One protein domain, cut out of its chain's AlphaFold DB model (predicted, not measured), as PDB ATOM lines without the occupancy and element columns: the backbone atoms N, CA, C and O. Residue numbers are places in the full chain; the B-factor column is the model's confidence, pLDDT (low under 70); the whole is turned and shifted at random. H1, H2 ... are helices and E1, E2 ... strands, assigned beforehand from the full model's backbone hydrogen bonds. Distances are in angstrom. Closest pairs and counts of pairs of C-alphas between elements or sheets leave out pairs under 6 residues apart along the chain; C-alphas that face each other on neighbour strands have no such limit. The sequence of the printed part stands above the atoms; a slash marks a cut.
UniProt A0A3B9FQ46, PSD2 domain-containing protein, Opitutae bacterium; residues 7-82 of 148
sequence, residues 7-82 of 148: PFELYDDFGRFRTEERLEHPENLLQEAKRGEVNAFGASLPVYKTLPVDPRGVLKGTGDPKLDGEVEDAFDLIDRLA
ATOM      1  N   PRO A   7     -20.289  10.691 -11.980       94.75
ATOM      2  CA  PRO A   7     -19.032   9.970 -12.178       94.75
ATOM      3  C   PRO A   7     -18.088  10.635 -13.177       94.75
ATOM      4  O   PRO A   7     -16.877  10.649 -12.965       94.75
ATOM      5  N   PHE A   8     -18.636  11.231 -14.237       93.44
ATOM      6  CA  PHE A   8     -17.866  11.860 -15.304       93.44
ATOM      7  C   PHE A   8     -17.436  13.299 -15.004       93.44
ATOM      8  O   PHE A   8     -16.608  13.824 -15.739       93.44
ATOM      9  N   GLU A   9     -17.892  13.907 -13.907       92.88
ATOM     10  CA  GLU A   9     -17.505  15.273 -13.511       92.88
ATOM     11  C   GLU A   9     -16.029  15.390 -13.101       92.88
ATOM     12  O   GLU A   9     -15.494  16.494 -12.990       92.88
ATOM     13  N   LEU A  10     -15.331  14.257 -12.953       93.88
ATOM     14  CA  LEU A  10     -13.865  14.200 -12.905       93.88
ATOM     15  C   LEU A  10     -13.196  14.685 -14.186       93.88
ATOM     16  O   LEU A  10     -11.978  14.829 -14.202       93.88
ATOM     17  N   TYR A  11     -13.949  14.915 -15.255       93.62
ATOM     18  CA  TYR A  11     -13.440  15.438 -16.504       93.62
ATOM     19  C   TYR A  11     -14.170  16.728 -16.861       93.62
ATOM     20  O   TYR A  11     -15.380  16.840 -16.686       93.62
ATOM     21  N   ASP A  12     -13.422  17.718 -17.345       89.31
ATOM     22  CA  ASP A  12     -14.022  18.911 -17.937       89.31
ATOM     23  C   ASP A  12     -14.636  18.613 -19.320       89.31
ATOM     24  O   ASP A  12     -14.553  17.505 -19.855       89.31
ATOM     25  N   ASP A  13     -15.243  19.629 -19.925       85.69
ATOM     26  CA  ASP A  13     -15.852  19.577 -21.256       85.69
ATOM     27  C   ASP A  13     -14.855  19.247 -22.385       85.69
ATOM     28  O   ASP A  13     -15.256  18.811 -23.467       85.69
ATOM     29  N   PHE A  14     -13.552  19.391 -22.129       86.69
ATOM     30  CA  PHE A  14     -12.470  18.985 -23.025       86.69
ATOM     31  C   PHE A  14     -11.907  17.592 -22.705       86.69
ATOM     32  O   PHE A  14     -10.956  17.161 -23.363       86.69
ATOM     33  N   GLY A  15     -12.461  16.886 -21.717       89.06
ATOM     34  CA  GLY A  15     -12.016  15.559 -21.297       89.06
ATOM     35  C   GLY A  15     -10.748  15.565 -20.441       89.06
ATOM     36  O   GLY A  15     -10.049  14.553 -20.375       89.06
ATOM     37  N   ARG A  16     -10.397  16.688 -19.805       89.38
ATOM     38  CA  ARG A  16      -9.220  16.787 -18.930       89.38
ATOM     39  C   ARG A  16      -9.601  16.438 -17.506       89.38
ATOM     40  O   ARG A  16     -10.581  16.957 -16.984       89.38
ATOM     41  N   PHE A  17      -8.782  15.605 -16.874       92.94
ATOM     42  CA  PHE A  17      -8.993  15.213 -15.488       92.94
ATOM     43  C   PHE A  17      -8.933  16.424 -14.541       92.94
ATOM     44  O   PHE A  17      -8.008  17.237 -14.624       92.94
ATOM     45  N   ARG A  18      -9.896  16.514 -13.621       92.38
ATOM     46  CA  ARG A  18     -10.036  17.558 -12.606       92.38
ATOM     47  C   ARG A  18     -10.477  16.967 -11.267       92.38
ATOM     48  O   ARG A  18     -11.266  16.033 -11.206       92.38
ATOM     49  N   THR A  19      -9.989  17.563 -10.183       94.25
ATOM     50  CA  THR A  19     -10.462  17.311  -8.807       94.25
ATOM     51  C   THR A  19     -11.220  18.505  -8.234       94.25
ATOM     52  O   THR A  19     -11.802  18.418  -7.157       94.25
ATOM     53  N   GLU A  20     -11.197  19.630  -8.949       94.44
ATOM     54  CA  GLU A  20     -11.858  20.872  -8.582       94.44
ATOM     55  C   GLU A  20     -12.623  21.435  -9.783       94.44
ATOM     56  O   GLU A  20     -12.112  21.466 -10.905       94.44
ATOM     57  N   GLU A  21     -13.841  21.905  -9.538       92.00
ATOM     58  CA  GLU A  21     -14.683  22.575 -10.521       92.00
ATOM     59  C   GLU A  21     -14.597  24.094 -10.357       92.00
ATOM     60  O   GLU A  21     -14.665  24.628  -9.248       92.00
ATOM     61  N   ARG A  22     -14.461  24.804 -11.481       91.62
ATOM     62  CA  ARG A  22     -14.448  26.269 -11.529       91.62
ATOM     63  C   ARG A  22     -15.883  26.779 -11.483       91.62
ATOM     64  O   ARG A  22     -16.693  26.435 -12.334       91.62
ATOM     65  N   LEU A  23     -16.185  27.654 -10.529       92.56
ATOM     66  CA  LEU A  23     -17.495  28.288 -10.435       92.56
ATOM     67  C   LEU A  23     -17.558  29.483 -11.395       92.56
ATOM     68  O   LEU A  23     -17.310  30.614 -10.986       92.56
ATOM     69  N   GLU A  24     -17.882  29.252 -12.667       89.50
ATOM     70  CA  GLU A  24     -17.781  30.246 -13.759       89.50
ATOM     71  C   GLU A  24     -18.826  31.386 -13.721       89.50
ATOM     72  O   GLU A  24     -19.118  32.034 -14.725       89.50
ATOM     73  N   HIS A  25     -19.386  31.675 -12.548       92.94
ATOM     74  CA  HIS A  25     -20.270  32.817 -12.345       92.94
ATOM     75  C   HIS A  25     -19.456  34.104 -12.093       92.94
ATOM     76  O   HIS A  25     -18.446  34.048 -11.381       92.94
ATOM     77  N   PRO A  26     -19.884  35.284 -12.593       92.69
ATOM     78  CA  PRO A  26     -19.153  36.545 -12.406       92.69
ATOM     79  C   PRO A  26     -18.807  36.889 -10.947       92.69
ATOM     80  O   PRO A  26     -17.760  37.466 -10.682       92.69
ATOM     81  N   GLU A  27     -19.641  36.492  -9.983       94.88
ATOM     82  CA  GLU A  27     -19.410  36.730  -8.543       94.88
ATOM     83  C   GLU A  27     -18.255  35.914  -7.934       94.88
ATOM     84  O   GLU A  27     -17.761  36.214  -6.844       94.88
ATOM     85  N   ASN A  28     -17.833  34.863  -8.632       94.69
ATOM     86  CA  ASN A  28     -16.757  33.969  -8.225       94.69
ATOM     87  C   ASN A  28     -15.452  34.276  -8.964       94.69
ATOM     88  O   ASN A  28     -14.462  33.577  -8.756       94.69
ATOM     89  N   LEU A  29     -15.431  35.314  -9.804       95.06
ATOM     90  CA  LEU A  29     -14.251  35.753 -10.533       95.06
ATOM     91  C   LEU A  29     -13.207  36.325  -9.565       95.06
ATOM     92  O   LEU A  29     -13.458  37.287  -8.843       95.06
ATOM     93  N   LEU A  30     -12.026  35.715  -9.556       92.81
ATOM     94  CA  LEU A  30     -10.866  36.162  -8.787       92.81
ATOM     95  C   LEU A  30      -9.922  37.004  -9.651       92.81
ATOM     96  O   LEU A  30      -9.320  37.957  -9.161       92.81
ATOM     97  N   GLN A  31      -9.798  36.662 -10.935       90.88
ATOM     98  CA  GLN A  31      -8.937  37.367 -11.880       90.88
ATOM     99  C   GLN A  31      -9.532  37.336 -13.288       90.88
ATOM    100  O   GLN A  31      -9.873  36.269 -13.794       90.88
ATOM    101  N   GLU A  32      -9.611  38.493 -13.943       90.25
ATOM    102  CA  GLU A  32     -10.021  38.575 -15.348       90.25
ATOM    103  C   GLU A  32      -8.907  38.109 -16.292       90.25
ATOM    104  O   GLU A  32      -7.716  38.294 -16.018       90.25
ATOM    105  N   ALA A  33      -9.289  37.557 -17.444       89.44
ATOM    106  CA  ALA A  33      -8.341  37.273 -18.514       89.44
ATOM    107  C   ALA A  33      -7.791  38.583 -19.095       89.44
ATOM    108  O   ALA A  33      -8.544  39.438 -19.564       89.44
ATOM    109  N   LYS A  34      -6.465  38.736 -19.104       88.50
ATOM    110  CA  LYS A  34      -5.798  39.912 -19.665       88.50
ATOM    111  C   LYS A  34      -5.181  39.597 -21.015       88.50
ATOM    112  O   LYS A  34      -4.318  38.730 -21.148       88.50
ATOM    113  N   ARG A  35      -5.563  40.381 -22.020       79.50
ATOM    114  CA  ARG A  35      -5.005  40.293 -23.371       79.50
ATOM    115  C   ARG A  35      -3.496  40.582 -23.338       79.50
ATOM    116  O   ARG A  35      -3.099  41.725 -23.149       79.50
ATOM    117  N   GLY A  36      -2.678  39.546 -23.537       81.69
ATOM    118  CA  GLY A  36      -1.208  39.622 -23.543       81.69
ATOM    119  C   GLY A  36      -0.524  38.838 -22.418       81.69
ATOM    120  O   GLY A  36       0.662  38.546 -22.530       81.69
ATOM    121  N   GLU A  37      -1.267  38.437 -21.385       85.56
ATOM    122  CA  GLU A  37      -0.797  37.513 -20.351       85.56
ATOM    123  C   GLU A  37      -1.362  36.120 -20.650       85.56
ATOM    124  O   GLU A  37      -2.580  35.934 -20.731       85.56
ATOM    125  N   VAL A  38      -0.473  35.147 -20.850       86.06
ATOM    126  CA  VAL A  38      -0.833  33.750 -21.107       86.06
ATOM    127  C   VAL A  38      -0.313  32.856 -19.992       86.06
ATOM    128  O   VAL A  38       0.757  33.094 -19.434       86.06
ATOM    129  N   ASN A  39      -1.074  31.814 -19.673       81.75
ATOM    130  CA  ASN A  39      -0.614  30.751 -18.793       81.75
ATOM    131  C   ASN A  39       0.427  29.858 -19.503       81.75
ATOM    132  O   ASN A  39       0.750  30.050 -20.677       81.75
ATOM    133  N   ALA A  40       0.923  28.834 -18.802       80.19
ATOM    134  CA  ALA A  40       1.890  27.871 -19.343       80.19
ATOM    135  C   ALA A  40       1.410  27.131 -20.612       80.19
ATOM    136  O   ALA A  40       2.222  26.552 -21.327       80.19
ATOM    137  N   PHE A  41       0.108  27.171 -20.908       77.69
ATOM    138  CA  PHE A  41      -0.517  26.550 -22.076       77.69
ATOM    139  C   PHE A  41      -0.801  27.553 -23.207       77.69
ATOM    140  O   PHE A  41      -1.493  27.215 -24.165       77.69
ATOM    141  N   GLY A  42      -0.301  28.790 -23.110       82.19
ATOM    142  CA  GLY A  42      -0.512  29.819 -24.131       82.19
ATOM    143  C   GLY A  42      -1.929  30.406 -24.147       82.19
ATOM    144  O   GLY A  42      -2.283  31.105 -25.095       82.19
ATOM    145  N   ALA A  43      -2.738  30.149 -23.115       83.00
ATOM    146  CA  ALA A  43      -4.111  30.633 -23.016       83.00
ATOM    147  C   ALA A  43      -4.234  31.764 -21.986       83.00
ATOM    148  O   ALA A  43      -3.679  31.689 -20.889       83.00
ATOM    149  N   SER A  44      -4.993  32.808 -22.325       87.81
ATOM    150  CA  SER A  44      -5.408  33.840 -21.371       87.81
ATOM    151  C   SER A  44      -6.790  33.473 -20.841       87.81
ATOM    152  O   SER A  44      -7.780  33.597 -21.561       87.81
ATOM    153  N   LEU A  45      -6.848  32.941 -19.620       87.19
ATOM    154  CA  LEU A  45      -8.081  32.445 -19.009       87.19
ATOM    155  C   LEU A  45      -8.351  33.179 -17.690       87.19
ATOM    156  O   LEU A  45      -7.401  33.445 -16.951       87.19
ATOM    157  N   PRO A  46      -9.621  33.487 -17.373       90.25
ATOM    158  CA  PRO A  46      -9.981  34.031 -16.069       90.25
ATOM    159  C   PRO A  46      -9.721  33.006 -14.956       90.25
ATOM    160  O   PRO A  46      -9.752  31.798 -15.189       90.25
ATOM    161  N   VAL A  47      -9.515  33.459 -13.726       91.00
ATOM    162  CA  VAL A  47      -9.424  32.587 -12.545       91.00
ATOM    163  C   VAL A  47     -10.699  32.752 -11.734       91.00
ATOM    164  O   VAL A  47     -11.069  33.874 -11.395       91.00
ATOM    165  N   TYR A  48     -11.362  31.644 -11.418       94.19
ATOM    166  CA  TYR A  48     -12.571  31.610 -10.594       94.19
ATOM    167  C   TYR A  48     -12.283  30.908  -9.267       94.19
ATOM    168  O   TYR A  48     -11.314  30.156  -9.161       94.19
ATOM    169  N   LYS A  49     -13.146  31.120  -8.272       95.81
ATOM    170  CA  LYS A  49     -13.224  30.243  -7.100       95.81
ATOM    171  C   LYS A  49     -13.539  28.818  -7.546       95.81
ATOM    172  O   LYS A  49     -14.286  28.615  -8.507       95.81
ATOM    173  N   THR A  50     -12.994  27.855  -6.818       95.38
ATOM    174  CA  THR A  50     -13.192  26.435  -7.084       95.38
ATOM    175  C   THR A  50     -13.901  25.737  -5.929       95.38
ATOM    176  O   THR A  50     -13.889  26.216  -4.791       95.38
ATOM    177  N   LEU A  51     -14.541  24.609  -6.235       95.06
ATOM    178  CA  LEU A  51     -15.043  23.646  -5.256       95.06
ATOM    179  C   LEU A  51     -14.526  22.246  -5.590       95.06
ATOM    180  O   LEU A  51     -14.301  21.957  -6.766       95.06
ATOM    181  N   PRO A  52     -14.348  21.368  -4.589       96.06
ATOM    182  CA  PRO A  52     -13.980  19.984  -4.845       96.06
ATOM    183  C   PRO A  52     -15.088  19.275  -5.631       96.06
ATOM    184  O   PRO A  52     -16.273  19.439  -5.333       96.06
ATOM    185  N   VAL A  53     -14.689  18.470  -6.613       94.56
ATOM    186  CA  VAL A  53     -15.604  17.603  -7.362       94.56
ATOM    187  C   VAL A  53     -16.003  16.416  -6.484       94.56
ATOM    188  O   VAL A  53     -15.144  15.766  -5.889       94.56
ATOM    189  N   ASP A  54     -17.301  16.116  -6.429       94.19
ATOM    190  CA  ASP A  54     -17.835  14.875  -5.862       94.19
ATOM    191  C   ASP A  54     -18.322  13.973  -7.004       94.19
ATOM    192  O   ASP A  54     -19.395  14.223  -7.558       94.19
ATOM    193  N   PRO A  55     -17.544  12.947  -7.393       94.62
ATOM    194  CA  PRO A  55     -17.873  12.118  -8.544       94.62
ATOM    195  C   PRO A  55     -18.815  10.959  -8.209       94.62
ATOM    196  O   PRO A  55     -19.135  10.150  -9.079       94.62
ATOM    197  N   ARG A  56     -19.276  10.838  -6.961       95.62
ATOM    198  CA  ARG A  56     -20.125   9.711  -6.572       95.62
ATOM    199  C   ARG A  56     -21.458   9.770  -7.308       95.62
ATOM    200  O   ARG A  56     -22.133  10.799  -7.353       95.62
ATOM    201  N   GLY A  57     -21.855   8.631  -7.857       94.19
ATOM    202  CA  GLY A  57     -23.046   8.501  -8.685       94.19
ATOM    203  C   GLY A  57     -23.847   7.248  -8.382       94.19
ATOM    204  O   GLY A  57     -23.549   6.489  -7.461       94.19
ATOM    205  N   VAL A  58     -24.885   7.012  -9.183       95.06
ATOM    206  CA  VAL A  58     -25.709   5.801  -9.087       95.06
ATOM    207  C   VAL A  58     -26.019   5.280 -10.482       95.06
ATOM    208  O   VAL A  58     -26.707   5.945 -11.260       95.06
ATOM    209  N   LEU A  59     -25.583   4.052 -10.766       92.94
ATOM    210  CA  LEU A  59     -26.048   3.290 -11.919       92.94
ATOM    211  C   LEU A  59     -27.349   2.581 -11.538       92.94
ATOM    212  O   LEU A  59     -27.403   1.838 -10.562       92.94
ATOM    213  N   LYS A  60     -28.425   2.821 -12.285       91.56
ATOM    214  CA  LYS A  60     -29.721   2.183 -12.040       91.56
ATOM    215  C   LYS A  60     -30.464   1.926 -13.337       91.56
ATOM    216  O   LYS A  60     -30.307   2.665 -14.307       91.56
ATOM    217  N   GLY A  61     -31.350   0.936 -13.321       87.69
ATOM    218  CA  GLY A  61     -32.232   0.653 -14.451       87.69
ATOM    219  C   GLY A  61     -31.581  -0.204 -15.530       87.69
ATOM    220  O   GLY A  61     -32.161  -0.371 -16.601       87.69
ATOM    221  N   THR A  62     -30.416  -0.801 -15.256       87.50
ATOM    222  CA  THR A  62     -29.837  -1.799 -16.162       87.50
ATOM    223  C   THR A  62     -30.602  -3.119 -16.098       87.50
ATOM    224  O   THR A  62     -30.550  -3.909 -17.044       87.50
ATOM    225  N   GLY A  63     -31.327  -3.376 -15.000       89.06
ATOM    226  CA  GLY A  63     -31.992  -4.655 -14.745       89.06
ATOM    227  C   GLY A  63     -30.998  -5.789 -14.488       89.06
ATOM    228  O   GLY A  63     -31.341  -6.951 -14.698       89.06
ATOM    229  N   ASP A  64     -29.763  -5.450 -14.116       90.44
ATOM    230  CA  ASP A  64     -28.739  -6.366 -13.630       90.44
ATOM    231  C   ASP A  64     -28.293  -5.899 -12.233       90.44
ATOM    232  O   ASP A  64     -27.602  -4.882 -12.119       90.44
ATOM    233  N   PRO A  65     -28.658  -6.628 -11.161       90.31
ATOM    234  CA  PRO A  65     -28.284  -6.266  -9.795       90.31
ATOM    235  C   PRO A  65     -26.774  -6.238  -9.538       90.31
ATOM    236  O   PRO A  65     -26.354  -5.704  -8.521       90.31
ATOM    237  N   LYS A  66     -25.954  -6.846 -10.410       89.06
ATOM    238  CA  LYS A  66     -24.488  -6.795 -10.292       89.06
ATOM    239  C   LYS A  66     -23.895  -5.504 -10.851       89.06
ATOM    240  O   LYS A  66     -22.741  -5.205 -10.564       89.06
ATOM    241  N   LEU A  67     -24.648  -4.793 -11.688       91.56
ATOM    242  CA  LEU A  67     -24.242  -3.522 -12.284       91.56
ATOM    243  C   LEU A  67     -24.857  -2.348 -11.521       91.56
ATOM    244  O   LEU A  67     -24.154  -1.387 -11.211       91.56
ATOM    245  N   ASP A  68     -26.155  -2.441 -11.223       92.94
ATOM    246  CA  ASP A  68     -26.900  -1.395 -10.526       92.94
ATOM    247  C   ASP A  68     -26.357  -1.174  -9.100       92.94
ATOM    248  O   ASP A  68     -26.055  -2.120  -8.374       92.94
ATOM    249  N   GLY A  69     -26.257   0.088  -8.686       93.75
ATOM    250  CA  GLY A  69     -25.780   0.491  -7.367       93.75
ATOM    251  C   GLY A  69     -25.067   1.840  -7.373       93.75
ATOM    252  O   GLY A  69     -24.911   2.483  -8.413       93.75
ATOM    253  N   GLU A  70     -24.629   2.259  -6.190       95.44
ATOM    254  CA  GLU A  70     -23.732   3.408  -6.032       95.44
ATOM    255  C   GLU A  70     -22.403   3.126  -6.736       95.44
ATOM    256  O   GLU A  70     -21.930   1.984  -6.725       95.44
ATOM    257  N   VAL A  71     -21.836   4.154  -7.362       95.69
ATOM    258  CA  VAL A  71     -20.520   4.127  -8.006       95.69
ATOM    259  C   VAL A  71     -19.640   5.214  -7.410       95.69
ATOM    260  O   VAL A  71     -20.121   6.312  -7.116       95.69
ATOM    261  N   GLU A  72     -18.363   4.897  -7.221       95.19
ATOM    262  CA  GLU A  72     -17.415   5.820  -6.590       95.19
ATOM    263  C   GLU A  72     -17.015   6.955  -7.534       95.19
ATOM    264  O   GLU A  72     -16.976   8.113  -7.123       95.19
ATOM    265  N   ASP A  73     -16.755   6.621  -8.799       94.81
ATOM    266  CA  ASP A  73     -16.285   7.548  -9.821       94.81
ATOM    267  C   ASP A  73     -16.488   7.001 -11.252       94.81
ATOM    268  O   ASP A  73     -17.115   5.957 -11.473       94.81
ATOM    269  N   ALA A  74     -15.965   7.727 -12.253       94.62
ATOM    270  CA  ALA A  74     -15.979   7.304 -13.653       94.62
ATOM    271  C   ALA A  74     -15.312   5.941 -13.882       94.62
ATOM    272  O   ALA A  74     -15.776   5.196 -14.743       94.62
ATOM    273  N   PHE A  75     -14.235   5.609 -13.167       94.69
ATOM    274  CA  PHE A  75     -13.502   4.366 -13.393       94.69
ATOM    275  C   PHE A  75     -14.307   3.163 -12.905       94.69
ATOM    276  O   PHE A  75     -14.457   2.206 -13.661       94.69
ATOM    277  N   ASP A  76     -14.909   3.240 -11.712       95.44
ATOM    278  CA  ASP A  76     -15.821   2.202 -11.209       95.44
ATOM    279  C   ASP A  76     -17.018   2.015 -12.156       95.44
ATOM    280  O   ASP A  76     -17.350   0.895 -12.559       95.44
ATOM    281  N   LEU A  77     -17.627   3.117 -12.612       95.25
ATOM    282  CA  LEU A  77     -18.725   3.045 -13.574       95.25
ATOM    283  C   LEU A  77     -18.296   2.382 -14.897       95.25
ATOM    284  O   LEU A  77     -18.996   1.493 -15.392       95.25
ATOM    285  N   ILE A  78     -17.154   2.781 -15.465       94.06
ATOM    286  CA  ILE A  78     -16.616   2.206 -16.706       94.06
ATOM    287  C   ILE A  78     -16.319   0.716 -16.520       94.06
ATOM    288  O   ILE A  78     -16.725  -0.084 -17.363       94.06
ATOM    289  N   ASP A  79     -15.696   0.318 -15.413       93.44
ATOM    290  CA  ASP A  79     -15.372  -1.079 -15.117       93.44
ATOM    291  C   ASP A  79     -16.622  -1.957 -15.006       93.44
ATOM    292  O   ASP A  79     -16.631  -3.107 -15.469       93.44
ATOM    293  N   ARG A  80     -17.701  -1.435 -14.412       94.00
ATOM    294  CA  ARG A  80     -18.995  -2.132 -14.364       94.00
ATOM    295  C   ARG A  80     -19.588  -2.280 -15.757       94.00
ATOM    296  O   ARG A  80     -19.975  -3.383 -16.148       94.00
ATOM    297  N   LEU A  81     -19.629  -1.198 -16.532       93.06
ATOM    298  CA  LEU A  81     -20.173  -1.219 -17.891       93.06
ATOM    299  C   LEU A  81     -19.354  -2.119 -18.827       93.06
ATOM    300  O   LEU A  81     -19.943  -2.842 -19.629       93.06
ATOM    301  N   ALA A  82     -18.031  -2.163 -18.676       92.19
ATOM    302  CA  ALA A  82     -17.144  -3.042 -19.437       92.19
ATOM    303  C   ALA A  82     -17.447  -4.531 -19.195       92.19
ATOM    304  O   ALA A  82     -17.338  -5.354 -20.104       92.19
TER     305      ALA A  82
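What this domain is: This is residues 7 to 82 of the 148 residues of the protein "PSD2 domain-containing protein" of Opitutae bacterium (UniProt A0A3B9FQ46). Little regular structure: a long rod with hairpin E4-E5 and helix H2 toward one end, the short helix H1 and strand pair E1-E3 along its middle, and E2 with loop 32 to 49 toward the other end. The 76 printed residues, 28 in named elements, run H1 E1 E2 E3 E4 E5 H2, class mixed, both sheets antiparallel. It is only just extended, close to loose, radius of gyration of the C-alphas 17.2 A, spans 54 by 25 by 15 A.

How they stand to each other: H1, residues 7 to 10, touches H2, residues 74 to 82; their closest C-alphas, Pro 7 and Ala 74, are 4.3 A apart. E1, residues 20 to 22, and E3, residues 50 to 52, are antiparallel; N 21 and O 51 are within hydrogen-bond range, 2.8 A. E2, residues 29 to 31, pairs with no named strand, but antiparallel with residues 47 to 48. E4, residues 57 to 59, and E5, residues 69 to 71, form an antiparallel hairpin; N 69 and O 59 are within hydrogen-bond range, 2.8 A. H2 has every O i to N i+4 pair within range; H1 is too short for one.

Where its parts are: H1 begins at C-alpha 7 (-19.032, 9.970, -12.178). H2, 11.9 A long, ends at C-alpha 82 (-17.144, -3.042, -19.437).

The domain as a whole: The farthest C-alphas, Gly 36 and Pro 65, are 55.0 A apart. The E2 to E3 link is long. The printed part has no cut; no printed residue is under 70.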